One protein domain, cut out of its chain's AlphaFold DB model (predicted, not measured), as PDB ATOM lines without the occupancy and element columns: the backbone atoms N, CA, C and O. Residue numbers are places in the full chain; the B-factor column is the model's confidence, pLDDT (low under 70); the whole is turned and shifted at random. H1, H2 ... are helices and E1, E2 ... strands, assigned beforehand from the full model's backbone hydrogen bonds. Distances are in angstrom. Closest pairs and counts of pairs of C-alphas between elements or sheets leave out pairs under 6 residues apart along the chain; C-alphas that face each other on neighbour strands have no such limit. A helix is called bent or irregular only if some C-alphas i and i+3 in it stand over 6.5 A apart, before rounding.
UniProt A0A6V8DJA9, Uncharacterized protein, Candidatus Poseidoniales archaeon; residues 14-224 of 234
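What this domain is: This is residues 14 to 224 of the 234 residues of an uncharacterized protein of Candidatus Poseidoniales archaeon (UniProt A0A6V8DJA9). H7 and the long H8 make an L, joined at a corner; H3 and H6 pack along H7, H9 fills the inside of the corner, and H5 meets the end of H7. A small sheet of two strands, E1 and E2, lies between H8 and H4, with H1 near H4 and H2 bridging H1 to H3. The printed part has 211 residues with nine named helices and two named strands, in the order E1 H1 H2 H3 H4 E2 H5 H6 H7 H8 H9; the sheet, order E1 E2, is parallel and the class is mostly helix. The whole is compact, with a radius of gyration of the C-alphas of 18.8 A, yet elongated, spanning 60 by 37 by 37 A.

Where its parts are: E1 is residues 14 to 16, beginning at C-alpha 14 (129.849, 139.546, 90.262). H1 is residues 20 to 35, 23.2 A long, H2 residues 39 to 46, H3 residues 50 to 59 and H4 residues 71 to 82. E2 is residues 89 to 91. H5 is residues 99 to 115, 24.5 A long. H6, residues 119 to 136, 27.1 A, has a kink of 37 degrees near residue 126 and is irregular, with C-alphas 122 and 125 7.0 A apart. H7 is residues 147 to 167, 30.5 A, and H8 residues 169 to 192, 34.4 A. H9, residues 211 to 222, is irregular, with C-alphas 212 and 215 7.3 A apart, and ends at C-alpha 222 (132.152, 139.766, 109.540).

How they stand to each other: H7 is the hub, touching four helices. H6 and H7 form a helical hairpin at a steep tilt of 41 degrees, closest at the C-alphas of Ser 132 and Ala 154, 4.9 A. H3 touches H7 at a shallow tilt of 2 degrees, opposite ways, closest at Leu 58 and Ala 152, C-alphas 6.0 A apart. H9 touches H7 with residues 211 to 213 alone, and H8 at the C-alphas of Ala 180 and Ile 221, 4.9 A. H5 touches H7, about perpendicular at 77 degrees, closest at the C-alphas of Gln 112 and Val 166, 5.5 A. H2 touches H3 at the C-alphas of Ile 45 and Gly 52, 3.9 A, and H1 at those of Asn 40 and Glu 33, 6.8 A. E1 and E2 are parallel at 22 degrees, with N 16 and O 90 2.8 A apart, within hydrogen-bond range; with H1 to H4 between them they form a strand-helix-strand unit, two parallel neighbour strands joined through helices. The closest C-alphas of E1 and H4 are those of Leu 14 and Ala 80, 6.8 A. Every O i to N i+4 pair is within hydrogen-bond range in H1, H2, H3, H4, H5, H7 and H8, against 11 of 14 in H6 and 6 of 8 in H9.

The domain as a whole: The C-alphas farthest apart, of Leu 119 and Val 197, are 61.7 A apart. The printed part has no cut; the links H3 to H4 and H8 to H9 are long. The mean pLDDT of the printed part is 88.6, and residues 115 to 122 and 195 to 201 are under 70.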
ATOM      1  N   LEU A  14     131.217 139.721  89.779       96.81
ATOM      2  CA  LEU A  14     129.849 139.546  90.262       96.81
ATOM      3  C   LEU A  14     129.734 138.207  90.990       96.81
ATOM      4  O   LEU A  14     130.120 137.185  90.442       96.81
ATOM      5  N   ALA A  15     129.165 138.185  92.189       97.62
ATOM      6  CA  ALA A  15     128.906 136.964  92.945       97.62
ATOM      7  C   ALA A  15     127.410 136.824  93.237       97.62
ATOM      8  O   ALA A  15     126.840 137.599  94.000       97.62
ATOM      9  N   LEU A  16     126.771 135.829  92.625       97.31
ATOM     10  CA  LEU A  16     125.347 135.549  92.785       97.31
ATOM     11  C   LEU A  16     125.141 134.466  93.839       97.31
ATOM     12  O   LEU A  16     125.783 133.419  93.792       97.31
ATOM     13  N   LEU A  17     124.204 134.690  94.762       96.25
ATOM     14  CA  LEU A  17     123.775 133.703  95.762       96.25
ATOM     15  C   LEU A  17     122.841 132.647  95.143       96.25
ATOM     16  O   LEU A  17     121.709 132.497  95.591       96.25
ATOM     17  N   LEU A  18     123.300 131.997  94.075       95.12
ATOM     18  CA  LEU A  18     122.566 131.009  93.285       95.12
ATOM     19  C   LEU A  18     123.457 129.804  93.006       95.12
ATOM     20  O   LEU A  18     124.684 129.946  92.953       95.12
ATOM     21  N   SER A  19     122.833 128.650  92.777       94.38
ATOM     22  CA  SER A  19     123.514 127.468  92.250       94.38
ATOM     23  C   SER A  19     123.669 127.559  90.730       94.38
ATOM     24  O   SER A  19     123.044 128.391  90.064       94.38
ATOM     25  N   THR A  20     124.482 126.674  90.149       94.19
ATOM     26  CA  THR A  20     124.601 126.545  88.685       94.19
ATOM     27  C   THR A  20     123.258 126.251  88.032       94.19
ATOM     28  O   THR A  20     122.922 126.870  87.024       94.19
ATOM     29  N   ASN A  21     122.465 125.355  88.620       93.38
ATOM     30  CA  ASN A  21     121.160 124.998  88.078       93.38
ATOM     31  C   ASN A  21     120.185 126.175  88.158       93.38
ATOM     32  O   ASN A  21     119.557 126.491  87.153       93.38
ATOM     33  N   ASP A  22     120.124 126.878  89.293       93.75
ATOM     34  CA  ASP A  22     119.225 128.031  89.443       93.75
ATOM     35  C   ASP A  22     119.608 129.173  88.505       93.75
ATOM     36  O   ASP A  22     118.741 129.842  87.949       93.75
ATOM     37  N   PHE A  23     120.905 129.382  88.275       95.50
ATOM     38  CA  PHE A  23     121.376 130.372  87.314       95.50
ATOM     39  C   PHE A  23     120.969 130.033  85.873       95.50
ATOM     40  O   PHE A  23     120.585 130.926  85.115       95.50
ATOM     41  N   LEU A  24     121.040 128.756  85.485       94.88
ATOM     42  CA  LEU A  24     120.578 128.300  84.173       94.88
ATOM     43  C   LEU A  24     119.055 128.426  84.050       94.88
ATOM     44  O   LEU A  24     118.582 129.006  83.075       94.88
ATOM     45  N   SER A  25     118.301 127.994  85.063       94.38
ATOM     46  CA  SER A  25     116.844 128.161  85.106       94.38
ATOM     47  C   SER A  25     116.436 129.632  85.036       94.38
ATOM     48  O   SER A  25     115.551 129.977  84.266       94.38
ATOM     49  N   MET A  26     117.141 130.524  85.736       94.75
ATOM     50  CA  MET A  26     116.909 131.968  85.666       94.75
ATOM     51  C   MET A  26     117.094 132.515  84.240       94.75
ATOM     52  O   MET A  26     116.322 133.368  83.801       94.75
ATOM     53  N   LYS A  27     118.092 132.029  83.491       94.50
ATOM     54  CA  LYS A  27     118.297 132.419  82.085       94.50
ATOM     55  C   LYS A  27     117.202 131.881  81.168       94.50
ATOM     56  O   LYS A  27     116.741 132.611  80.289       94.50
ATOM     57  N   ASP A  28     116.790 130.635  81.368       94.50
ATOM     58  CA  ASP A  28     115.688 130.038  80.614       94.50
ATOM     59  C   ASP A  28     114.376 130.788  80.881       94.50
ATOM     60  O   ASP A  28     113.634 131.101  79.944       94.50
ATOM     61  N   ASP A  29     114.130 131.167  82.135       93.88
ATOM     62  CA  ASP A  29     112.977 131.969  82.532       93.88
ATOM     63  C   ASP A  29     113.009 133.362  81.892       93.88
ATOM     64  O   ASP A  29     111.978 133.796  81.383       93.88
ATOM     65  N   ASP A  30     114.166 134.038  81.812       94.06
ATOM     66  CA  ASP A  30     114.307 135.319  81.087       94.06
ATOM     67  C   ASP A  30     113.991 135.162  79.589       94.06
ATOM     68  O   ASP A  30     113.310 135.996  78.986       94.06
ATOM     69  N   MET A  31     114.431 134.062  78.967       92.69
ATOM     70  CA  MET A  31     114.088 133.766  77.574       92.69
ATOM     71  C   MET A  31     112.590 133.504  77.388       92.69
ATOM     72  O   MET A  31     112.022 133.903  76.365       92.69
ATOM     73  N   ASN A  32     111.952 132.828  78.341       91.50
ATOM     74  CA  ASN A  32     110.522 132.540  78.310       91.50
ATOM     75  C   ASN A  32     109.686 133.797  78.566       91.50
ATOM     76  O   ASN A  32     108.721 134.032  77.839       91.50
ATOM     77  N   GLU A  33     110.103 134.651  79.499       92.31
ATOM     78  CA  GLU A  33     109.453 135.925  79.813       92.31
ATOM     79  C   GLU A  33     109.454 136.861  78.594       92.31
ATOM     80  O   GLU A  33     108.446 137.491  78.287       92.31
ATOM     81  N   ARG A  34     110.533 136.878  77.796       90.19
ATOM     82  CA  ARG A  34     110.571 137.625  76.521       90.19
ATOM     83  C   ARG A  34     109.586 137.103  75.476       90.19
ATOM     84  O   ARG A  34     109.113 137.876  74.646       90.19
ATOM     85  N   LYS A  35     109.315 135.794  75.467       93.12
ATOM     86  CA  LYS A  35     108.380 135.160  74.522       93.12
ATOM     87  C   LYS A  35     106.929 135.313  74.965       93.12
ATOM     88  O   LYS A  35     106.054 135.459  74.116       93.12
ATOM     89  N   SER A  36     106.675 135.247  76.270       91.31
ATOM     90  CA  SER A  36     105.341 135.303  76.859       91.31
ATOM     91  C   SER A  36     105.367 136.080  78.182       91.31
ATOM     92  O   SER A  36     105.339 135.455  79.246       91.31
ATOM     93  N   PRO A  37     105.389 137.427  78.125       90.00
ATOM     94  CA  PRO A  37     105.468 138.265  79.318       90.00
ATOM     95  C   PRO A  37     104.355 137.953  80.323       90.00
ATOM     96  O   PRO A  37     103.184 137.844  79.951       90.00
ATOM     97  N   GLY A  38     104.721 137.797  81.593       89.38
ATOM     98  CA  GLY A  38     103.808 137.520  82.701       89.38
ATOM     99  C   GLY A  38     103.373 136.057  82.854       89.38
ATOM    100  O   GLY A  38     102.776 135.719  83.876       89.38
ATOM    101  N   ALA A  39     103.687 135.157  81.915       92.06
ATOM    102  CA  ALA A  39     103.279 133.750  82.029       92.06
ATOM    103  C   ALA A  39     103.923 133.049  83.234       92.06
ATOM    104  O   ALA A  39     103.250 132.298  83.942       92.06
ATOM    105  N   ASN A  40     105.198 133.343  83.506       92.12
ATOM    106  CA  ASN A  40     105.915 132.807  84.662       92.12
ATOM    107  C   ASN A  40     105.271 133.277  85.978       92.12
ATOM    108  O   ASN A  40     105.081 132.487  86.904       92.12
ATOM    109  N   VAL A  41     104.870 134.552  86.041       92.94
ATOM    110  CA  VAL A  41     104.188 135.145  87.202       92.94
ATOM    111  C   VAL A  41     102.826 134.492  87.429       92.94
ATOM    112  O   VAL A  41     102.531 134.078  88.551       92.94
ATOM    113  N   GLU A  42     102.009 134.333  86.386       93.06
ATOM    114  CA  GLU A  42     100.699 133.682  86.515       93.06
ATOM    115  C   GLU A  42     100.822 132.205  86.916       93.06
ATOM    116  O   GLU A  42     100.057 131.726  87.763       93.06
ATOM    117  N   ALA A  43     101.812 131.485  86.378       92.31
ATOM    118  CA  ALA A  43     102.104 130.111  86.778       92.31
ATOM    119  C   ALA A  43     102.503 130.029  88.262       92.31
ATOM    120  O   ALA A  43     101.961 129.212  89.015       92.31
ATOM    121  N   ALA A  44     103.391 130.917  88.715       92.38
ATOM    122  CA  ALA A  44     103.840 130.965  90.101       92.38
ATOM    123  C   ALA A  44     102.708 131.350  91.071       92.38
ATOM    124  O   ALA A  44     102.556 130.709  92.112       92.38
ATOM    125  N   ILE A  45     101.856 132.323  90.730       92.62
ATOM    126  CA  ILE A  45     100.675 132.687  91.534       92.62
ATOM    127  C   ILE A  45      99.697 131.508  91.632       92.62
ATOM    128  O   ILE A  45      99.173 131.220  92.713       92.62
ATOM    129  N   SER A  46      99.496 130.780  90.532       92.00
ATOM    130  CA  SER A  46      98.594 129.624  90.473       92.00
ATOM    131  C   SER A  46      99.087 128.418  91.285       92.00
ATOM    132  O   SER A  46      98.282 127.570  91.664       92.00
ATOM    133  N   SER A  47     100.384 128.352  91.611       87.94
ATOM    134  CA  SER A  47     100.978 127.252  92.391       87.94
ATOM    135  C   SER A  47     100.487 127.170  93.845       87.94
ATOM    136  O   SER A  47     100.633 126.133  94.492       87.94
ATOM    137  N   GLY A  48      99.934 128.260  94.395       82.56
ATOM    138  CA  GLY A  48      99.481 128.319  95.791       82.56
ATOM    139  C   GLY A  48     100.605 128.239  96.837       82.56
ATOM    140  O   GLY A  48     100.337 127.990  98.014       82.56
ATOM    141  N   THR A  49     101.860 128.433  96.423       86.50
ATOM    142  CA  THR A  49     103.040 128.460  97.302       86.50
ATOM    143  C   THR A  49     103.148 129.777  98.087       86.50
ATOM    144  O   THR A  49     102.436 130.747  97.814       86.50
ATOM    145  N   GLN A  50     104.057 129.842  99.072       85.69
ATOM    146  CA  GLN A  50     104.365 131.098  99.775       85.69
ATOM    147  C   GLN A  50     104.909 132.165  98.816       85.69
ATOM    148  O   GLN A  50     104.534 133.331  98.926       85.69
ATOM    149  N   PHE A  51     105.699 131.750  97.824       89.81
ATOM    150  CA  PHE A  51     106.151 132.613  96.740       89.81
ATOM    151  C   PHE A  51     104.984 133.103  95.865       89.81
ATOM    152  O   PHE A  51     104.862 134.295  95.610       89.81
ATOM    153  N   GLY A  52     104.037 132.231  95.502       91.56
ATOM    154  CA  GLY A  52     102.816 132.647  94.797       91.56
ATOM    155  C   GLY A  52     101.989 133.681  95.575       91.56
ATOM    156  O   GLY A  52     101.454 134.626  94.991       91.56
ATOM    157  N   LYS A  53     101.928 133.556  96.909       90.75
ATOM    158  CA  LYS A  53     101.308 134.561  97.784       90.75
ATOM    159  C   LYS A  53     102.062 135.896  97.751       90.75
ATOM    160  O   LYS A  53     101.404 136.927  97.646       90.75
ATOM    161  N   LEU A  54     103.397 135.875  97.819       92.50
ATOM    162  CA  LEU A  54     104.232 137.074  97.687       92.50
ATOM    163  C   LEU A  54     103.900 137.820  96.390       92.50
ATOM    164  O   LEU A  54     103.571 138.999  96.429       92.50
ATOM    165  N   LEU A  55     103.935 137.119  95.258       93.69
ATOM    166  CA  LEU A  55     103.676 137.711  93.945       93.69
ATOM    167  C   LEU A  55     102.274 138.308  93.848       93.69
ATOM    168  O   LEU A  55     102.100 139.387  93.290       93.69
ATOM    169  N   LYS A  56     101.271 137.629  94.417       92.12
ATOM    170  CA  LYS A  56      99.906 138.148  94.452       92.12
ATOM    171  C   LYS A  56      99.821 139.465  95.228       92.12
ATOM    172  O   LYS A  56      99.201 140.392  94.725       92.12
ATOM    173  N   GLU A  57     100.433 139.542  96.411       91.44
ATOM    174  CA  GLU A  57     100.447 140.775  97.210       91.44
ATOM    175  C   GLU A  57     101.255 141.887  96.524       91.44
ATOM    176  O   GLU A  57     100.826 143.032  96.543       91.44
ATOM    177  N   LEU A  58     102.374 141.569  95.862       92.19
ATOM    178  CA  LEU A  58     103.147 142.555  95.094       92.19
ATOM    179  C   LEU A  58     102.371 143.100  93.888       92.19
ATOM    180  O   LEU A  58     102.467 144.286  93.603       92.19
ATOM    181  N   ARG A  59     101.580 142.260  93.209       91.56
ATOM    182  CA  ARG A  59     100.738 142.657  92.066       91.56
ATOM    183  C   ARG A  59      99.574 143.573  92.468       91.56
ATOM    184  O   ARG A  59      98.996 144.229  91.612       91.56
ATOM    185  N   GLU A  60      99.190 143.576  93.745       91.31
ATOM    186  CA  GLU A  60      98.169 144.488  94.280       91.31
ATOM    187  C   GLU A  60      98.726 145.899  94.549       91.31
ATOM    188  O   GLU A  60      97.937 146.823  94.739       91.31
ATOM    189  N   LEU A  61     100.054 146.068  94.549       90.38
ATOM    190  CA  LEU A  61     100.731 147.353  94.725       90.38
ATOM    191  C   LEU A  61     100.943 148.037  93.371       90.38
ATOM    192  O   LEU A  61     101.164 147.375  92.355       90.38
ATOM    193  N   GLU A  62     100.947 149.368  93.352       85.38
ATOM    194  CA  GLU A  62     101.180 150.157  92.129       85.38
ATOM    195  C   GLU A  62     102.682 150.272  91.797       85.38
ATOM    196  O   GLU A  62     103.223 151.362  91.608       85.38
ATOM    197  N   ILE A  63     103.379 149.134  91.744       85.69
ATOM    198  CA  ILE A  63     104.811 149.038  91.427       85.69
ATOM    199  C   ILE A  63     105.046 148.433  90.037       85.69
ATOM    200  O   ILE A  63     104.225 147.691  89.508       85.69
ATOM    201  N   ASP A  64     106.214 148.715  89.458       81.75
ATOM    202  CA  ASP A  64     106.692 148.082  88.221       81.75
ATOM    203  C   ASP A  64     107.158 146.638  88.508       81.75
ATOM    204  O   ASP A  64     108.342 146.376  88.746       81.75
ATOM    205  N   GLY A  65     106.187 145.726  88.632       80.31
ATOM    206  CA  GLY A  65     106.377 144.309  88.943       80.31
ATOM    207  C   GLY A  65     105.096 143.620  89.445       80.31
ATOM    208  O   GLY A  65     104.031 144.233  89.473       80.31
ATOM    209  N   PRO A  66     105.169 142.342  89.868       88.69
ATOM    210  CA  PRO A  66     106.361 141.492  89.934       88.69
ATOM    211  C   PRO A  66     106.764 140.894  88.572       88.69
ATOM    212  O   PRO A  66     105.929 140.722  87.691       88.69
ATOM    213  N   HIS A  67     108.039 140.516  88.435       89.94
ATOM    214  CA  HIS A  67     108.606 139.856  87.251       89.94
ATOM    215  C   HIS A  67     109.345 138.573  87.650       89.94
ATOM    216  O   HIS A  67     109.904 138.504  88.746       89.94
ATOM    217  N   ILE A  68     109.346 137.569  86.767       91.69
ATOM    218  CA  ILE A  68     110.113 136.328  86.937       91.69
ATOM    219  C   ILE A  68     110.891 136.046  85.640       91.69
ATOM    220  O   ILE A  68     110.251 135.795  84.616       91.69
ATOM    221  N   PRO A  69     112.236 136.050  85.677       91.50
ATOM    222  CA  PRO A  69     113.087 136.287  86.849       91.50
ATOM    223  C   PRO A  69     113.105 137.768  87.270       91.50
ATOM    224  O   PRO A  69     112.593 138.638  86.566       91.50
ATOM    225  N   ASP A  70     113.711 138.067  88.424       90.50
ATOM    226  CA  ASP A  70     113.937 139.457  88.836       90.50
ATOM    227  C   ASP A  70     114.830 140.171  87.791       90.50
ATOM    228  O   ASP A  70     115.921 139.678  87.465       90.50
ATOM    229  N   PRO A  71     114.405 141.331  87.252       90.56
ATOM    230  CA  PRO A  71     115.171 142.063  86.251       90.56
ATOM    231  C   PRO A  71     116.513 142.595  86.772       90.56
ATOM    232  O   PRO A  71     117.417 142.833  85.971       90.56
ATOM    233  N   GLU A  72     116.681 142.809  88.081       91.19
ATOM    234  CA  GLU A  72     117.905 143.406  88.625       91.19
ATOM    235  C   GLU A  72     119.110 142.440  88.606       91.19
ATOM    236  O   GLU A  72     120.147 142.820  88.049       91.19
ATOM    237  N   PRO A  73     119.018 141.184  89.093       92.81
ATOM    238  CA  PRO A  73     120.052 140.174  88.865       92.81
ATOM    239  C   PRO A  73     120.373 139.966  87.380       92.81
ATOM    240  O   PRO A  73     121.546 139.961  87.003       92.81
ATOM    241  N   MET A  74     119.357 139.891  86.512       94.50
ATOM    242  CA  MET A  74     119.562 139.734  85.065       94.50
ATOM    243  C   MET A  74     120.310 140.915  84.443       94.50
ATOM    244  O   MET A  74     121.177 140.735  83.581       94.50
ATOM    245  N   ARG A  75     120.034 142.136  84.911       93.81
ATOM    246  CA  ARG A  75     120.762 143.341  84.503       93.81
ATOM    247  C   ARG A  75     122.231 143.275  84.919       93.81
ATOM    248  O   ARG A  75     123.091 143.659  84.125       93.81
ATOM    249  N   LEU A  76     122.527 142.813  86.135       94.75
ATOM    250  CA  LEU A  76     123.900 142.666  86.629       94.75
ATOM    251  C   LEU A  76     124.676 141.608  85.841       94.75
ATOM    252  O   LEU A  76     125.804 141.876  85.434       94.75
ATOM    253  N   VAL A  77     124.055 140.463  85.550       95.50
ATOM    254  CA  VAL A  77     124.635 139.410  84.698       95.50
ATOM    255  C   VAL A  77     124.944 139.949  83.307       95.50
ATOM    256  O   VAL A  77     126.066 139.823  82.823       95.50
ATOM    257  N   THR A  78     123.974 140.625  82.689       94.25
ATOM    258  CA  THR A  78     124.145 141.233  81.365       94.25
ATOM    259  C   THR A  78     125.264 142.277  81.368       94.25
ATOM    260  O   THR A  78     126.037 142.372  80.417       94.25
ATOM    261  N   HIS A  79     125.379 143.075  82.436       93.56
ATOM    262  CA  HIS A  79     126.475 144.028  82.580       93.56
ATOM    263  C   HIS A  79     127.825 143.321  82.715       93.56
ATOM    264  O   HIS A  79     128.753 143.697  82.008       93.56
ATOM    265  N   ALA A  80     127.923 142.292  83.564       94.06
ATOM    266  CA  ALA A  80     129.150 141.522  83.753       94.06
ATOM    267  C   ALA A  80     129.645 140.935  82.425       94.06
ATOM    268  O   ALA A  80     130.800 141.127  82.068       94.06
ATOM    269  N   GLN A  81     128.760 140.314  81.646       93.44
ATOM    270  CA  GLN A  81     129.114 139.691  80.367       93.44
ATOM    271  C   GLN A  81     129.580 140.697  79.304       93.44
ATOM    272  O   GLN A  81     130.470 140.396  78.515       93.44
ATOM    273  N   ASN A  82     128.988 141.894  79.274       91.88
ATOM    274  CA  ASN A  82     129.292 142.901  78.254       91.88
ATOM    275  C   ASN A  82     130.443 143.842  78.644       91.88
ATOM    276  O   ASN A  82     131.050 144.476  77.778       91.88
ATOM    277  N   ALA A  83     130.733 143.994  79.935       88.81
ATOM    278  CA  ALA A  83     131.754 144.912  80.415       88.81
ATOM    279  C   ALA A  83     133.159 144.320  80.255       88.81
ATOM    280  O   ALA A  83     133.413 143.192  80.659       88.81
ATOM    281  N   ARG A  84     134.096 145.120  79.723       79.75
ATOM    282  CA  ARG A  84     135.554 144.864  79.754       79.75
ATOM    283  C   ARG A  84     135.991 143.476  79.245       79.75
ATOM    284  O   ARG A  84     137.019 142.971  79.675       79.75
ATOM    285  N   GLY A  85     135.239 142.888  78.313       79.62
ATOM    286  CA  GLY A  85     135.531 141.554  77.771       79.62
ATOM    287  C   GLY A  85     134.989 140.385  78.601       79.62
ATOM    288  O   GLY A  85     135.337 139.249  78.302       79.62
ATOM    289  N   GLY A  86     134.130 140.655  79.588       87.56
ATOM    290  CA  GLY A  86     133.522 139.668  80.476       87.56
ATOM    291  C   GLY A  86     134.115 139.752  81.879       87.56
ATOM    292  O   GLY A  86     135.228 139.298  82.124       87.56
ATOM    293  N   LEU A  87     133.369 140.339  82.815       92.38
ATOM    294  CA  LEU A  87     133.707 140.300  84.234       92.38
ATOM    295  C   LEU A  87     133.420 138.896  84.794       92.38
ATOM    296  O   LEU A  87     132.362 138.339  84.483       92.38
ATOM    297  N   PRO A  88     134.302 138.342  85.648       94.69
ATOM    298  CA  PRO A  88     134.080 137.055  86.296       94.69
ATOM    299  C   PRO A  88     132.754 137.011  87.066       94.69
ATOM    300  O   PRO A  88     132.450 137.912  87.857       94.69
ATOM    301  N   ILE A  89     131.975 135.949  86.844       96.69
ATOM    302  CA  ILE A  89     130.729 135.669  87.568       96.69
ATOM    303  C   ILE A  89     130.948 134.445  88.457       96.69
ATOM    304  O   ILE A  89     131.327 133.387  87.970       96.69
ATOM    305  N   TYR A  90     130.676 134.572  89.749       97.56
ATOM    306  CA  TYR A  90     130.798 133.512  90.743       97.56
ATOM    307  C   TYR A  90     129.416 133.071  91.220       97.56
ATOM    308  O   TYR A  90     128.573 133.907  91.553       97.56
ATOM    309  N   LEU A  91     129.195 131.759  91.289       97.25
ATOM    310  CA  LEU A  91     127.970 131.163  91.823       97.25
ATOM    311  C   LEU A  91     128.226 130.632  93.233       97.25
ATOM    312  O   LEU A  91     128.941 129.650  93.447       97.25
ATOM    313  N   ILE A  92     127.698 131.354  94.214       97.56
ATOM    314  CA  ILE A  92     128.046 131.180  95.622       97.56
ATOM    315  C   ILE A  92     127.362 129.965  96.233       97.56
ATOM    316  O   ILE A  92     127.921 129.386  97.161       97.56
ATOM    317  N   GLU A  93     126.200 129.544  95.742       96.00
ATOM    318  CA  GLU A  93     125.582 128.335  96.275       96.00
ATOM    319  C   GLU A  93     126.370 127.093  95.821       96.00
ATOM    320  O   GLU A  93     126.733 126.995  94.644       96.00
ATOM    321  N   PRO A  94     126.680 126.158  96.736       93.88
ATOM    322  CA  PRO A  94     127.331 124.907  96.372       93.88
ATOM    323  C   PRO A  94     126.479 124.070  95.412       93.88
ATOM    324  O   PRO A  94     125.250 124.149  95.402       93.88
ATOM    325  N   ASP A  95     127.138 123.224  94.630       87.44
ATOM    326  CA  ASP A  95     126.449 122.304  93.727       87.44
ATOM    327  C   ASP A  95     125.962 121.045  94.473       87.44
ATOM    328  O   ASP A  95     126.465 120.683  95.541       87.44
ATOM    329  N   ILE A  96     124.996 120.331  93.890       83.88
ATOM    330  CA  ILE A  96     124.463 119.059  94.407       83.88
ATOM    331  C   ILE A  96     125.504 117.930  94.414       83.88
ATOM    332  O   ILE A  96     125.263 116.859  94.965       83.88
ATOM    333  N   SER A  97     126.660 118.149  93.792       85.75
ATOM    334  CA  SER A  97     127.811 117.252  93.861       85.75
ATOM    335  C   SER A  97     128.536 117.311  95.216       85.75
ATOM    336  O   SER A  97     129.278 116.389  95.555       85.75
ATOM    337  N   GLU A  98     128.312 118.352  96.027       89.12
ATOM    338  CA  GLU A  98     128.977 118.533  97.318       89.12
ATOM    339  C   GLU A  98     128.196 117.855  98.462       89.12
ATOM    340  O   GLU A  98     127.178 118.364  98.928       89.12
ATOM    341  N   GLU A  99     128.714 116.743  98.998       91.56
ATOM    342  CA  GLU A  99     128.036 115.907 100.015       91.56
ATOM    343  C   GLU A  99     127.508 116.699 101.225       91.56
ATOM    344  O   GLU A  99     126.350 116.559 101.614       91.56
ATOM    345  N   LYS A 100     128.324 117.600 101.791       91.94
ATOM    346  CA  LYS A 100     127.913 118.446 102.928       91.94
ATOM    347  C   LYS A 100     126.740 119.364 102.586       91.94
ATOM    348  O   LYS A 100     125.956 119.710 103.462       91.94
ATOM    349  N   TRP A 101     126.660 119.824 101.337       94.38
ATOM    350  CA  TRP A 101     125.551 120.665 100.890       94.38
ATOM    351  C   TRP A 101     124.283 119.843 100.680       94.38
ATOM    352  O   TRP A 101     123.216 120.251 101.121       94.38
ATOM    353  N   VAL A 102     124.410 118.646 100.105       93.94
ATOM    354  CA  VAL A 102     123.293 117.702  99.958       93.94
ATOM    355  C   VAL A 102     122.702 117.313 101.314       93.94
ATOM    356  O   VAL A 102     121.480 117.267 101.464       93.94
ATOM    357  N   ASP A 103     123.543 117.079 102.320       95.12
ATOM    358  CA  ASP A 103     123.086 116.849 103.692       95.12
ATOM    359  C   ASP A 103     122.321 118.061 104.256       95.12
ATOM    360  O   ASP A 103     121.225 117.905 104.800       95.12
ATOM    361  N   TRP A 104     122.839 119.281 104.067       95.56
ATOM    362  CA  TRP A 104     122.138 120.504 104.468       95.56
ATOM    363  C   TRP A 104     120.778 120.652 103.766       95.56
ATOM    364  O   TRP A 104     119.772 120.907 104.431       95.56
ATOM    365  N   LEU A 105     120.718 120.424 102.448       93.50
ATOM    366  CA  LEU A 105     119.479 120.446 101.660       93.50
ATOM    367  C   LEU A 105     118.469 119.417 102.181       93.50
ATOM    368  O   LEU A 105     117.282 119.719 102.301       93.50
ATOM    369  N   SER A 106     118.943 118.228 102.553       93.44
ATOM    370  CA  SER A 106     118.106 117.156 103.097       93.44
ATOM    371  C   SER A 106     117.525 117.540 104.464       93.44
ATOM    372  O   SER A 106     116.317 117.433 104.679       93.44
ATOM    373  N   ARG A 107     118.352 118.089 105.367       94.44
ATOM    374  CA  ARG A 107     117.900 118.622 106.667       94.44
ATOM    375  C   ARG A 107     116.925 119.793 106.505       94.44
ATOM    376  O   ARG A 107     115.955 119.887 107.257       94.44
ATOM    377  N   SER A 108     117.156 120.665 105.525       90.75
ATOM    378  CA  SER A 108     116.263 121.781 105.191       90.75
ATOM    379  C   SER A 108     114.894 121.283 104.706       90.75
ATOM    380  O   SER A 108     113.854 121.715 105.213       90.75
ATOM    381  N   ALA A 109     114.876 120.289 103.814       89.00
ATOM    382  CA  ALA A 109     113.647 119.658 103.335       89.00
ATOM    383  C   ALA A 109     112.863 118.974 104.471       89.00
ATOM    384  O   ALA A 109     111.644 119.137 104.573       89.00
ATOM    385  N   ASP A 110     113.548 118.276 105.382       89.06
ATOM    386  CA  ASP A 110     112.923 117.676 106.568       89.06
ATOM    387  C   ASP A 110     112.241 118.726 107.456       89.06
ATOM    388  O   ASP A 110     111.124 118.512 107.948       89.06
ATOM    389  N   MET A 111     112.883 119.881 107.656       84.94
ATOM    390  CA  MET A 111     112.306 120.994 108.411       84.94
ATOM    391  C   MET A 111     111.066 121.563 107.717       84.94
ATOM    392  O   MET A 111     110.038 121.789 108.372       84.94
ATOM    393  N   GLN A 112     111.106 121.680 106.388       81.94
ATOM    394  CA  GLN A 112     109.960 122.091 105.586       81.94
ATOM    395  C   GLN A 112     108.784 121.124 105.718       81.94
ATOM    396  O   GLN A 112     107.657 121.571 105.941       81.94
ATOM    397  N   VAL A 113     109.011 119.811 105.675       79.69
ATOM    398  CA  VAL A 113     107.954 118.801 105.865       79.69
ATOM    399  C   VAL A 113     107.380 118.847 107.287       79.69
ATOM    400  O   VAL A 113     106.160 118.869 107.464       79.69
ATOM    401  N   ARG A 114     108.231 118.933 108.318       74.62
ATOM    402  CA  ARG A 114     107.796 118.980 109.729       74.62
ATOM    403  C   ARG A 114     106.936 120.205 110.033       74.62
ATOM    404  O   ARG A 114     105.870 120.074 110.641       74.62
ATOM    405  N   ILE A 115     107.371 121.389 109.603       58.53
ATOM    406  CA  ILE A 115     106.644 122.642 109.846       58.53
ATOM    407  C   ILE A 115     105.424 122.749 108.941       58.53
ATOM    408  O   ILE A 115     104.398 123.253 109.386       58.53
ATOM    409  N   SER A 116     105.478 122.244 107.707       58.31
ATOM    410  CA  SER A 116     104.326 122.252 106.796       58.31
ATOM    411  C   SER A 116     103.206 121.280 107.182       58.31
ATOM    412  O   SER A 116     102.156 121.301 106.530       58.31
ATOM    413  N   SER A 117     103.353 120.524 108.280       56.59
ATOM    414  CA  SER A 117     102.216 119.894 108.954       56.59
ATOM    415  C   SER A 117     101.134 120.956 109.226       56.59
ATOM    416  O   SER A 117     101.395 122.035 109.757       56.59
ATOM    417  N   LEU A 118      99.910 120.686 108.757       56.50
ATOM    418  CA  LEU A 118      98.858 121.659 108.403       56.50
ATOM    419  C   LEU A 118      98.593 122.832 109.374       56.50
ATOM    420  O   LEU A 118      98.091 123.875 108.951       56.50
ATOM    421  N   LEU A 119      98.907 122.690 110.661       60.34
ATOM    422  CA  LEU A 119      98.614 123.675 111.705       60.34
ATOM    423  C   LEU A 119      99.409 124.982 111.558       60.34
ATOM    424  O   LEU A 119      98.894 126.053 111.889       60.34
ATOM    425  N   SER A 120     100.634 124.940 111.028       63.41
ATOM    426  CA  SER A 120     101.433 126.162 110.846       63.41
ATOM    427  C   SER A 120     100.829 127.085 109.774       63.41
ATOM    428  O   SER A 120     100.830 128.312 109.932       63.41
ATOM    429  N   ARG A 121     100.218 126.518 108.725       66.25
ATOM    430  CA  ARG A 121      99.602 127.275 107.622       66.25
ATOM    431  C   ARG A 121      98.433 128.138 108.104       66.25
ATOM    432  O   ARG A 121      98.300 129.276 107.661       66.25
ATOM    433  N   LEU A 122      97.664 127.662 109.089       67.62
ATOM    434  CA  LEU A 122      96.530 128.397 109.671       67.62
ATOM    435  C   LEU A 122      96.949 129.721 110.325       67.62
ATOM    436  O   LEU A 122      96.199 130.696 110.309       67.62
ATOM    437  N   THR A 123      98.160 129.781 110.883       75.69
ATOM    438  CA  THR A 123      98.678 130.994 111.536       75.69
ATOM    439  C   THR A 123      99.583 131.830 110.636       75.69
ATOM    440  O   THR A 123      99.921 132.955 111.010       75.69
ATOM    441  N   SER A 124      99.962 131.331 109.452       77.81
ATOM    442  CA  SER A 124     100.876 132.022 108.529       77.81
ATOM    443  C   SER A 124     100.333 133.393 108.113       77.81
ATOM    444  O   SER A 124     101.048 134.382 108.194       77.81
ATOM    445  N   ASN A 125      99.030 133.525 107.838       80.81
ATOM    446  CA  ASN A 125      98.434 134.830 107.511       80.81
ATOM    447  C   ASN A 125      98.538 135.859 108.648       80.81
ATOM    448  O   ASN A 125      98.806 137.033 108.400       80.81
ATOM    449  N   LYS A 126      98.347 135.433 109.904       84.69
ATOM    450  CA  LYS A 126      98.477 136.321 111.069       84.69
ATOM    451  C   LYS A 126      99.935 136.727 111.296       84.69
ATOM    452  O   LYS A 126     100.197 137.873 111.653       84.69
ATOM    453  N   ARG A 127     100.869 135.790 111.099       84.75
ATOM    454  CA  ARG A 127     102.315 136.024 111.220       84.75
ATOM    455  C   ARG A 127     102.817 136.970 110.137       84.75
ATOM    456  O   ARG A 127     103.369 138.005 110.482       84.75
ATOM    457  N   TRP A 128     102.477 136.695 108.883       87.00
ATOM    458  CA  TRP A 128     102.778 137.544 107.733       87.00
ATOM    459  C   TRP A 128     102.362 138.999 107.962       87.00
ATOM    460  O   TRP A 128     103.189 139.901 107.889       87.00
ATOM    461  N   LYS A 129     101.100 139.239 108.356       85.25
ATOM    462  CA  LYS A 129     100.622 140.597 108.671       85.25
ATOM    463  C   LYS A 129     101.421 141.249 109.801       85.25
ATOM    464  O   LYS A 129     101.775 142.420 109.707       85.25
ATOM    465  N   LYS A 130     101.720 140.492 110.865       87.81
ATOM    466  CA  LYS A 130     102.517 140.977 112.001       87.81
ATOM    467  C   LYS A 130     103.932 141.374 111.572       87.81
ATOM    468  O   LYS A 130     104.437 142.380 112.063       87.81
ATOM    469  N   ASP A 131     104.575 140.597 110.708       86.62
ATOM    470  CA  ASP A 131     105.927 140.896 110.235       86.62
ATOM    471  C   ASP A 131     105.948 142.073 109.271       86.62
ATOM    472  O   ASP A 131     106.802 142.941 109.426       86.62
ATOM    473  N   SER A 132     104.953 142.175 108.389       82.56
ATOM    474  CA  SER A 132     104.790 143.323 107.498       82.56
ATOM    475  C   SER A 132     104.638 144.613 108.308       82.56
ATOM    476  O   SER A 132     105.398 145.559 108.119       82.56
ATOM    477  N   THR A 133     103.779 144.624 109.339       85.94
ATOM    478  CA  THR A 133     103.632 145.793 110.232       85.94
ATOM    479  C   THR A 133     104.941 146.159 110.943       85.94
ATOM    480  O   THR A 133     105.261 147.337 111.091       85.94
ATOM    481  N   LYS A 134     105.731 145.169 111.377       86.25
ATOM    482  CA  LYS A 134     107.052 145.431 111.971       86.25
ATOM    483  C   LYS A 134     108.030 146.006 110.951       86.25
ATOM    484  O   LYS A 134     108.808 146.888 111.309       86.25
ATOM    485  N   ALA A 135     108.014 145.506 109.721       85.62
ATOM    486  CA  ALA A 135     108.895 145.965 108.658       85.62
ATOM    487  C   ALA A 135     108.606 147.419 108.275       85.62
ATOM    488  O   ALA A 135     109.556 148.176 108.122       85.62
ATOM    489  N   VAL A 136     107.333 147.838 108.257       85.19
ATOM    490  CA  VAL A 136     106.938 149.231 107.971       85.19
ATOM    491  C   VAL A 136     107.679 150.230 108.862       85.19
ATOM    492  O   VAL A 136     108.191 151.231 108.373       85.19
ATOM    493  N   SER A 137     107.828 149.929 110.156       83.25
ATOM    494  CA  SER A 137     108.554 150.803 111.095       83.25
ATOM    495  C   SER A 137     110.065 150.917 110.839       83.25
ATOM    496  O   SER A 137     110.713 151.796 111.399       83.25
ATOM    497  N   LYS A 138     110.633 150.025 110.021       84.50
ATOM    498  CA  LYS A 138     112.061 149.980 109.677       84.50
ATOM    499  C   LYS A 138     112.367 150.584 108.306       84.50
ATOM    500  O   LYS A 138     113.542 150.691 107.958       84.50
ATOM    501  N   ILE A 139     111.345 150.937 107.525       84.12
ATOM    502  CA  ILE A 139     111.532 151.535 106.203       84.12
ATOM    503  C   ILE A 139     112.145 152.920 106.394       84.12
ATOM    504  O   ILE A 139     111.561 153.792 107.038       84.12
ATOM    505  N   GLN A 140     113.339 153.112 105.841       81.19
ATOM    506  CA  GLN A 140     113.974 154.421 105.811       81.19
ATOM    507  C   GLN A 140     113.304 155.280 104.745       81.19
ATOM    508  O   GLN A 140     113.018 154.812 103.643       81.19
ATOM    509  N   HIS A 141     113.045 156.539 105.084       77.31
ATOM    510  CA  HIS A 141     112.465 157.473 104.137       77.31
ATOM    511  C   HIS A 141     113.540 157.923 103.145       77.31
ATOM    512  O   HIS A 141     114.557 158.488 103.548       77.31
ATOM    513  N   ASP A 142     113.309 157.684 101.857       81.62
ATOM    514  CA  ASP A 142     114.154 158.166 100.768       81.62
ATOM    515  C   ASP A 142     113.281 158.910  99.757       81.62
ATOM    516  O   ASP A 142     112.146 158.524  99.490       81.62
ATOM    517  N   ARG A 143     113.813 159.985  99.172       84.25
ATOM    518  CA  ARG A 143     113.081 160.822  98.208       84.25
ATOM    519  C   ARG A 143     112.678 160.085  96.923       84.25
ATOM    520  O   ARG A 143     111.875 160.610  96.159       84.25
ATOM    521  N   PHE A 144     113.287 158.935  96.648       82.44
ATOM    522  CA  PHE A 144     113.061 158.102  95.470       82.44
ATOM    523  C   PHE A 144     112.320 156.797  95.783       82.44
ATOM    524  O   PHE A 144     112.125 155.990  94.874       82.44
ATOM    525  N   ILE A 145     111.938 156.576  97.043       82.81
ATOM    526  CA  ILE A 145     111.176 155.407  97.484       82.81
ATOM    527  C   ILE A 145     109.793 155.898  97.904       82.81
ATOM    528  O   ILE A 145     109.643 156.585  98.915       82.81
ATOM    529  N   ASP A 146     108.781 155.560  97.109       85.44
ATOM    530  CA  ASP A 146     107.389 155.853  97.435       85.44
ATOM    531  C   ASP A 146     106.820 154.866  98.473       85.44
ATOM    532  O   ASP A 146     107.477 153.928  98.942       85.44
ATOM    533  N   THR A 147     105.577 155.115  98.886       87.06
ATOM    534  CA  THR A 147     104.890 154.286  99.882       87.06
ATOM    535  C   THR A 147     104.655 152.858  99.385       87.06
ATOM    536  O   THR A 147     104.780 151.928 100.181       87.06
ATOM    537  N   GLU A 148     104.393 152.670  98.091       88.94
ATOM    538  CA  GLU A 148     104.141 151.363  97.472       88.94
ATOM    539  C   GLU A 148     105.410 150.500  97.439       88.94
ATOM    540  O   GLU A 148     105.389 149.337  97.833       88.94
ATOM    541  N   MET A 149     106.559 151.082  97.092       87.50
ATOM    542  CA  MET A 149     107.869 150.430  97.154       87.50
ATOM    543  C   MET A 149     108.249 150.071  98.597       87.50
ATOM    544  O   MET A 149     108.818 149.009  98.862       87.50
ATOM    545  N   GLY A 150     107.900 150.935  99.555       89.38
ATOM    546  CA  GLY A 150     108.019 150.633 100.979       89.38
ATOM    547  C   GLY A 150     107.158 149.433 101.393       89.38
ATOM    548  O   GLY A 150     107.650 148.511 102.050       89.38
ATOM    549  N   ALA A 151     105.892 149.406 100.973       89.50
ATOM    550  CA  ALA A 151     104.985 148.287 101.217       89.50
ATOM    551  C   ALA A 151     105.499 146.989 100.572       89.50
ATOM    552  O   ALA A 151     105.512 145.945 101.225       89.50
ATOM    553  N   ALA A 152     106.027 147.066  99.347       90.69
ATOM    554  CA  ALA A 152     106.652 145.948  98.651       90.69
ATOM    555  C   ALA A 152     107.838 145.381  99.445       90.69
ATOM    556  O   ALA A 152     107.905 144.174  99.676       90.69
ATOM    557  N   SER A 153     108.727 146.244  99.953       90.25
ATOM    558  CA  SER A 153     109.848 145.834 100.814       90.25
ATOM    559  C   SER A 153     109.367 145.137 102.096       90.25
ATOM    560  O   SER A 153     109.892 144.082 102.468       90.25
ATOM    561  N   ALA A 154     108.317 145.652 102.748       91.56
ATOM    562  CA  ALA A 154     107.724 145.022 103.933       91.56
ATOM    563  C   ALA A 154     107.103 143.643 103.637       91.56
ATOM    564  O   ALA A 154     107.201 142.714 104.448       91.56
ATOM    565  N   THR A 155     106.487 143.494 102.469       91.62
ATOM    566  CA  THR A 155     105.916 142.235 101.982       91.62
ATOM    567  C   THR A 155     107.014 141.213 101.656       91.62
ATOM    568  O   THR A 155     106.965 140.088 102.163       91.62
ATOM    569  N   CYS A 156     108.082 141.616 100.960       91.88
ATOM    570  CA  CYS A 156     109.271 140.785 100.728       91.88
ATOM    571  C   CYS A 156     109.967 140.370 102.036       91.88
ATOM    572  O   CYS A 156     110.405 139.227 102.180       91.88
ATOM    573  N   PHE A 157     110.037 141.264 103.030       92.88
ATOM    574  CA  PHE A 157     110.547 140.928 104.361       92.88
ATOM    575  C   PHE A 157     109.697 139.854 105.048       92.88
ATOM    576  O   PHE A 157     110.239 138.935 105.661       92.88
ATOM    577  N   SER A 158     108.372 139.955 104.941       91.81
ATOM    578  CA  SER A 158     107.436 139.004 105.556       91.81
ATOM    579  C   SER A 158     107.545 137.616 104.936       91.81
ATOM    580  O   SER A 158     107.530 136.625 105.666       91.81
ATOM    581  N   TRP A 159     107.719 137.554 103.614       92.12
ATOM    582  CA  TRP A 159     108.019 136.315 102.904       92.12
ATOM    583  C   TRP A 159     109.310 135.676 103.414       92.12
ATOM    584  O   TRP A 159     109.276 134.553 103.911       92.12
ATOM    585  N   ASN A 160     110.418 136.421 103.399       92.31
ATOM    586  CA  ASN A 160     111.701 135.913 103.880       92.31
ATOM    587  C   ASN A 160     111.623 135.452 105.344       92.31
ATOM    588  O   ASN A 160     112.164 134.416 105.704       92.31
ATOM    589  N   ALA A 161     110.920 136.192 106.206       91.44
ATOM    590  CA  ALA A 161     110.736 135.809 107.602       91.44
ATOM    591  C   ALA A 161     109.949 134.496 107.772       91.44
ATOM    592  O   ALA A 161     110.164 133.794 108.760       91.44
ATOM    593  N   GLU A 162     109.032 134.162 106.859       89.00
ATOM    594  CA  GLU A 162     108.374 132.853 106.852       89.00
ATOM    595  C   GLU A 162     109.320 131.758 106.347       89.00
ATOM    596  O   GLU A 162     109.429 130.744 107.031       89.00
ATOM    597  N   GLU A 163     110.058 131.973 105.253       88.50
ATOM    598  CA  GLU A 163     111.049 131.008 104.735       88.50
ATOM    599  C   GLU A 163     112.111 130.658 105.796       88.50
ATOM    600  O   GLU A 163     112.337 129.492 106.120       88.50
ATOM    601  N   GLU A 164     112.684 131.670 106.454       90.56
ATOM    602  CA  GLU A 164     113.681 131.485 107.517       90.56
ATOM    603  C   GLU A 164     113.111 130.769 108.751       90.56
ATOM    604  O   GLU A 164     113.826 130.060 109.459       90.56
ATOM    605  N   ARG A 165     111.806 130.900 109.029       88.19
ATOM    606  CA  ARG A 165     111.157 130.115 110.096       88.19
ATOM    607  C   ARG A 165     111.003 128.658 109.724       88.19
ATOM    608  O   ARG A 165     111.025 127.824 110.627       88.19
ATOM    609  N   VAL A 166     110.761 128.374 108.447       85.94
ATOM    610  CA  VAL A 166     110.633 127.005 107.952       85.94
ATOM    611  C   VAL A 166     111.980 126.295 108.036       85.94
ATOM    612  O   VAL A 166     112.041 125.183 108.544       85.94
ATOM    613  N   ILE A 167     113.057 126.947 107.606       87.75
ATOM    614  CA  ILE A 167     114.410 126.375 107.652       87.75
ATOM    615  C   ILE A 167     114.918 126.301 109.102       87.75
ATOM    616  O   ILE A 167     115.452 125.283 109.543       87.75
ATOM    617  N   GLY A 168     114.669 127.350 109.885       90.69
ATOM    618  CA  GLY A 168     115.083 127.447 111.277       90.69
ATOM    619  C   GLY A 168     116.515 127.962 111.437       90.69
ATOM    620  O   GLY A 168     117.401 127.706 110.627       90.69
ATOM    621  N   ARG A 169     116.743 128.659 112.556       92.44
ATOM    622  CA  ARG A 169     117.948 129.463 112.813       92.44
ATOM    623  C   ARG A 169     119.270 128.728 112.563       92.44
ATOM    624  O   ARG A 169     120.133 129.282 111.901       92.44
ATOM    625  N   ASN A 170     119.413 127.499 113.057       94.25
ATOM    626  CA  ASN A 170     120.674 126.759 112.943       94.25
ATOM    627  C   ASN A 170     121.045 126.475 111.480       94.25
ATOM    628  O   ASN A 170     122.193 126.651 111.092       94.25
ATOM    629  N   LEU A 171     120.072 126.047 110.667       95.25
ATOM    630  CA  LEU A 171     120.308 125.764 109.251       95.25
ATOM    631  C   LEU A 171     120.518 127.058 108.458       95.25
ATOM    632  O   LEU A 171     121.347 127.075 107.550       95.25
ATOM    633  N   SER A 172     119.826 128.140 108.820       95.06
ATOM    634  CA  SER A 172     120.046 129.468 108.240       95.06
ATOM    635  C   SER A 172     121.459 129.995 108.502       95.06
ATOM    636  O   SER A 172     122.114 130.456 107.571       95.06
ATOM    637  N   GLU A 173     121.946 129.885 109.741       95.94
ATOM    638  CA  GLU A 173     123.308 130.281 110.127       95.94
ATOM    639  C   GLU A 173     124.361 129.411 109.423       95.94
ATOM    640  O   GLU A 173     125.347 129.937 108.913       95.94
ATOM    641  N   GLU A 174     124.137 128.097 109.317       96.56
ATOM    642  CA  GLU A 174     125.025 127.186 108.579       96.56
ATOM    643  C   GLU A 174     125.129 127.561 107.090       96.56
ATOM    644  O   GLU A 174     126.229 127.623 106.536       96.56
ATOM    645  N   ARG A 175     123.992 127.875 106.451       96.38
ATOM    646  CA  ARG A 175     123.934 128.348 105.059       96.38
ATOM    647  C   ARG A 175     124.674 129.666 104.883       96.38
ATOM    648  O   ARG A 175     125.507 129.783 103.988       96.38
ATOM    649  N   ASP A 176     124.355 130.659 105.708       97.19
ATOM    650  CA  ASP A 176     124.895 132.010 105.559       97.19
ATOM    651  C   ASP A 176     126.411 132.036 105.852       97.19
ATOM    652  O   ASP A 176     127.157 132.710 105.139       97.19
ATOM    653  N   MET A 177     126.895 131.205 106.787       97.75
ATOM    654  CA  MET A 177     128.327 131.000 107.036       97.75
ATOM    655  C   MET A 177     129.048 130.413 105.816       97.75
ATOM    656  O   MET A 177     130.128 130.876 105.441       97.75
ATOM    657  N   ARG A 178     128.445 129.419 105.155       96.75
ATOM    658  CA  ARG A 178     129.012 128.831 103.935       96.75
ATOM    659  C   ARG A 178     128.986 129.807 102.760       96.75
ATOM    660  O   ARG A 178     129.953 129.890 102.008       96.75
ATOM    661  N   PHE A 179     127.921 130.597 102.624       97.75
ATOM    662  CA  PHE A 179     127.855 131.655 101.614       97.75
ATOM    663  C   PHE A 179     128.946 132.701 101.851       97.75
ATOM    664  O   PHE A 179     129.647 133.062 100.911       97.75
ATOM    665  N   ALA A 180     129.162 133.131 103.095       98.19
ATOM    666  CA  ALA A 180     130.246 134.046 103.444       98.19
ATOM    667  C   ALA A 180     131.635 133.466 103.123       98.19
ATOM    668  O   ALA A 180     132.456 134.151 102.512       98.19
ATOM    669  N   SER A 181     131.879 132.198 103.464       98.12
ATOM    670  CA  SER A 181     133.101 131.461 103.107       98.12
ATOM    671  C   SER A 181     133.367 131.486 101.593       98.12
ATOM    672  O   SER A 181     134.457 131.853 101.145       98.12
ATOM    673  N   ARG A 182     132.345 131.198 100.778       97.88
ATOM    674  CA  ARG A 182     132.452 131.182  99.309       97.88
ATOM    675  C   ARG A 182     132.526 132.576  98.684       97.88
ATOM    676  O   ARG A 182     133.244 132.746  97.705       97.88
ATOM    677  N   ILE A 183     131.875 133.594  99.255       98.12
ATOM    678  CA  ILE A 183     132.049 135.005  98.848       98.12
ATOM    679  C   ILE A 183     133.507 135.429  99.046       98.12
ATOM    680  O   ILE A 183     134.105 136.053  98.168       98.12
ATOM    681  N   ARG A 184     134.108 135.062 100.184       97.31
ATOM    682  CA  ARG A 184     135.528 135.326 100.445       97.31
ATOM    683  C   ARG A 184     136.438 134.564  99.487       97.31
ATOM    684  O   ARG A 184     137.426 135.127  99.025       97.31
ATOM    685  N   GLY A 185     136.085 133.323  99.175       97.25
ATOM    686  CA  GLY A 185     136.712 132.525  98.128       97.25
ATOM    687  C   GLY A 185     136.706 133.201  96.762       97.25
ATOM    688  O   GLY A 185     137.752 133.339  96.134       97.25
ATOM    689  N   ALA A 186     135.540 133.688  96.336       97.12
ATOM    690  CA  ALA A 186     135.363 134.398  95.073       97.12
ATOM    691  C   ALA A 186     136.210 135.674  95.025       97.12
ATOM    692  O   ALA A 186     136.862 135.951  94.024       97.12
ATOM    693  N   LEU A 187     136.263 136.429  96.126       95.56
ATOM    694  CA  LEU A 187     137.116 137.613  96.222       95.56
ATOM    695  C   LEU A 187     138.614 137.260  96.176       95.56
ATOM    696  O   LEU A 187     139.400 138.020  95.609       95.56
ATOM    697  N   ALA A 188     139.019 136.127  96.759       94.56
ATOM    698  CA  ALA A 188     140.397 135.644  96.688       94.56
ATOM    699  C   ALA A 188     140.777 135.236  95.255       94.56
ATOM    700  O   ALA A 188     141.789 135.710  94.746       94.56
ATOM    701  N   ASP A 189     139.935 134.452  94.578       94.81
ATOM    702  CA  ASP A 189     140.133 134.066  93.174       94.81
ATOM    703  C   ASP A 189     140.163 135.288  92.237       94.81
ATOM    704  O   ASP A 189     141.034 135.402  91.373       94.81
ATOM    705  N   LEU A 190     139.279 136.264  92.460       92.94
ATOM    706  CA  LEU A 190     139.242 137.511  91.693       92.94
ATOM    707  C   LEU A 190     140.510 138.358  91.883       92.94
ATOM    708  O   LEU A 190     140.942 139.065  90.974       92.94
ATOM    709  N   ARG A 191     141.117 138.308  93.073       90.69
ATOM    710  CA  ARG A 191     142.388 138.987  93.346       90.69
ATOM    711  C   ARG A 191     143.556 138.278  92.664       90.69
ATOM    712  O   ARG A 191     144.420 138.955  92.118       90.69
ATOM    713  N   ASP A 192     143.564 136.949  92.684       87.69
ATOM    714  CA  ASP A 192     144.665 136.141  92.152       87.69
ATOM    715  C   ASP A 192     144.635 136.034  90.614       87.69
ATOM    716  O   ASP A 192     145.670 135.825  89.986       87.69
ATOM    717  N   SER A 193     143.464 136.204  89.991       82.19
ATOM    718  CA  SER A 193     143.284 136.186  88.530       82.19
ATOM    719  C   SER A 193     143.686 137.489  87.827       82.19
ATOM    720  O   SER A 193     143.789 137.519  86.597       82.19
ATOM    721  N   ARG A 194     143.954 138.572  88.571       71.69
ATOM    722  CA  ARG A 194     144.440 139.827  87.985       71.69
ATOM    723  C   ARG A 194     145.907 139.726  87.579       71.69
ATOM    724  O   ARG A 194     146.771 139.398  88.382       71.69
ATOM    725  N   VAL A 195     146.178 140.106  86.332       60.00
ATOM    726  CA  VAL A 195     147.536 140.213  85.766       60.00
ATOM    727  C   VAL A 195     148.115 141.633  85.941       60.00
ATOM    728  O   VAL A 195     149.288 141.864  85.653       60.00
ATOM    729  N   ASP A 196     147.322 142.595  86.433       57.53
ATOM    730  CA  ASP A 196     147.726 144.002  86.530       57.53
ATOM    731  C   ASP A 196     148.828 144.240  87.579       57.53
ATOM    732  O   ASP A 196     148.721 143.876  88.750       57.53
ATOM    733  N   VAL A 197     149.896 144.884  87.104       50.12
ATOM    734  CA  VAL A 197     151.248 144.985  87.684       50.12
ATOM    735  C   VAL A 197     151.364 146.013  88.822       50.12
ATOM    736  O   VAL A 197     152.359 146.026  89.543       50.12
ATOM    737  N   ASP A 198     150.331 146.821  89.060       50.44
ATOM    738  CA  ASP A 198     150.322 147.825  90.125       50.44
ATOM    739  C   ASP A 198     149.316 147.428  91.210       50.44
ATOM    740  O   ASP A 198     148.120 147.693  91.098       50.44
ATOM    741  N   GLY A 199     149.804 146.817  92.296       53.06
ATOM    742  CA  GLY A 199     149.026 146.364  93.463       53.06
ATOM    743  C   GLY A 199     148.358 147.472  94.299       53.06
ATOM    744  O   GLY A 199     148.317 147.376  95.523       53.06
ATOM    745  N   SER A 200     147.875 148.543  93.662       54.12
ATOM    746  CA  SER A 200     147.317 149.745  94.290       54.12
ATOM    747  C   SER A 200     145.791 149.878  94.173       54.12
ATOM    748  O   SER A 200     145.198 150.617  94.958       54.12
ATOM    749  N   SER A 201     145.126 149.167  93.252       66.75
ATOM    750  CA  SER A 201     143.659 149.201  93.138       66.75
ATOM    751  C   SER A 201     143.007 148.128  94.012       66.75
ATOM    752  O   SER A 201     143.309 146.946  93.859       66.75
ATOM    753  N   GLN A 202     142.087 148.525  94.895       82.06
ATOM    754  CA  GLN A 202     141.260 147.587  95.658       82.06
ATOM    755  C   GLN A 202     140.349 146.789  94.714       82.06
ATOM    756  O   GLN A 202     139.655 147.382  93.894       82.06
ATOM    757  N   THR A 203     140.346 145.461  94.850       88.75
ATOM    758  CA  THR A 203     139.425 144.571  94.131       88.75
ATOM    759  C   THR A 203     138.034 144.649  94.750       88.75
ATOM    760  O   THR A 203     137.882 144.399  95.949       88.75
ATOM    761  N   LEU A 204     137.020 144.951  93.939       93.06
ATOM    762  CA  LEU A 204     135.630 145.061  94.383       93.06
ATOM    763  C   LEU A 204     134.763 143.951  93.777       93.06
ATOM    764  O   LEU A 204     134.616 143.850  92.559       93.06
ATOM    765  N   LEU A 205     134.153 143.134  94.638       95.38
ATOM    766  CA  LEU A 205     133.206 142.082  94.263       95.38
ATOM    767  C   LEU A 205     131.774 142.546  94.563       95.38
ATOM    768  O   LEU A 205     131.439 142.826  95.713       95.38
ATOM    769  N   MET A 206     130.921 142.607  93.540       95.75
ATOM    770  CA  MET A 206     129.503 142.937  93.696       95.75
ATOM    771  C   MET A 206     128.713 141.694  94.116       95.75
ATOM    772  O   MET A 206     128.703 140.702  93.389       95.75
ATOM    773  N   VAL A 207     128.008 141.762  95.247       96.69
ATOM    774  CA  VAL A 207     127.155 140.674  95.756       96.69
ATOM    775  C   VAL A 207     125.717 141.190  95.913       96.69
ATOM    776  O   VAL A 207     125.405 141.813  96.929       96.69
ATOM    777  N   PRO A 208     124.812 140.987  94.935       94.38
ATOM    778  CA  PRO A 208     123.405 141.317  95.121       94.38
ATOM    779  C   PRO A 208     122.773 140.377  96.156       94.38
ATOM    780  O   PRO A 208     122.721 139.162  95.970       94.38
ATOM    781  N   VAL A 209     122.261 140.952  97.246       93.56
ATOM    782  CA  VAL A 209     121.583 140.217  98.322       93.56
ATOM    783  C   VAL A 209     120.168 140.757  98.489       93.56
ATOM    784  O   VAL A 209     119.949 141.969  98.507       93.56
ATOM    785  N   HIS A 210     119.199 139.857  98.649       90.44
ATOM    786  CA  HIS A 210     117.838 140.239  99.012       90.44
ATOM    787  C   HIS A 210     117.849 141.031 100.330       90.44
ATOM    788  O   HIS A 210     118.403 140.565 101.325       90.44
ATOM    789  N   GLN A 211     117.215 142.208 100.368       88.62
ATOM    790  CA  GLN A 211     117.343 143.169 101.477       88.62
ATOM    791  C   GLN A 211     117.069 142.551 102.860       88.62
ATOM    792  O   GLN A 211     117.744 142.879 103.833       88.62
ATOM    793  N   ALA A 212     116.116 141.619 102.956       90.12
ATOM    794  CA  ALA A 212     115.786 140.951 104.216       90.12
ATOM    795  C   ALA A 212     116.890 140.010 104.743       90.12
ATOM    796  O   ALA A 212     116.919 139.736 105.940       90.12
ATOM    797  N   ARG A 213     117.786 139.532 103.867       92.25
ATOM    798  CA  ARG A 213     118.930 138.661 104.195       92.25
ATOM    799  C   ARG A 213     120.240 139.425 104.373       92.25
ATOM    800  O   ARG A 213     121.210 138.847 104.849       92.25
ATOM    801  N   LEU A 214     120.281 140.709 104.011       93.44
ATOM    802  CA  LEU A 214     121.506 141.502 104.079       93.44
ATOM    803  C   LEU A 214     122.160 141.469 105.477       93.44
ATOM    804  O   LEU A 214     123.352 141.183 105.525       93.44
ATOM    805  N   PRO A 215     121.426 141.639 106.601       93.56
ATOM    806  CA  PRO A 215     122.052 141.617 107.923       93.56
ATOM    807  C   PRO A 215     122.699 140.273 108.289       93.56
ATOM    808  O   PRO A 215     123.754 140.263 108.911       93.56
ATOM    809  N   SER A 216     122.092 139.137 107.914       94.81
ATOM    810  CA  SER A 216     122.624 137.814 108.279       94.81
ATOM    811  C   SER A 216     123.844 137.432 107.441       94.81
ATOM    812  O   SER A 216     124.805 136.857 107.956       94.81
ATOM    813  N   ILE A 217     123.841 137.804 106.159       96.69
ATOM    814  CA  ILE A 217     125.000 137.641 105.280       96.69
ATOM    815  C   ILE A 217     126.144 138.559 105.719       96.69
ATOM    816  O   ILE A 217     127.282 138.105 105.793       96.69
ATOM    817  N   GLU A 218     125.857 139.818 106.059       96.75
ATOM    818  CA  GLU A 218     126.852 140.759 106.586       96.75
ATOM    819  C   GLU A 218     127.497 140.226 107.872       96.75
ATOM    820  O   GLU A 218     128.722 140.153 107.955       96.75
ATOM    821  N   GLU A 219     126.692 139.775 108.840       97.25
ATOM    822  CA  GLU A 219     127.184 139.163 110.080       97.25
ATOM    823  C   GLU A 219     128.084 137.949 109.798       97.25
ATOM    824  O   GLU A 219     129.160 137.823 110.383       97.25
ATOM    825  N   SER A 220     127.696 137.096 108.847       97.75
ATOM    826  CA  SER A 220     128.473 135.911 108.465       97.75
ATOM    827  C   SER A 220     129.796 136.266 107.777       97.75
ATOM    828  O   SER A 220     130.807 135.605 108.004       97.75
ATOM    829  N   ILE A 221     129.831 137.331 106.971       96.94
ATOM    830  CA  ILE A 221     131.073 137.849 106.373       96.94
ATOM    831  C   ILE A 221     131.988 138.424 107.462       96.94
ATOM    832  O   ILE A 221     133.192 138.152 107.463       96.94
ATOM    833  N   LEU A 222     131.424 139.176 108.413       97.31
ATOM    834  CA  LEU A 222     132.152 139.766 109.540       97.31
ATOM    835  C   LEU A 222     132.664 138.718 110.540       97.31
ATOM    836  O   LEU A 222     133.678 138.956 111.194       97.31
ATOM    837  N   ALA A 223     132.027 137.545 110.613       97.31
ATOM    838  CA  ALA A 223     132.525 136.391 111.367       97.31
ATOM    839  C   ALA A 223     133.822 135.798 110.784       97.31
ATOM    840  O   ALA A 223     134.468 134.974 111.428       97.31
ATOM    841  N   TRP A 224     134.222 136.245 109.591       96.12
ATOM    842  CA  TRP A 224     135.502 135.939 108.966       96.12
ATOM    843  C   TRP A 224     135.778 134.427 108.788       96.12
ATOM    844  O   TRP A 224     136.863 133.961 109.152       96.12
TER     845      TRP A 224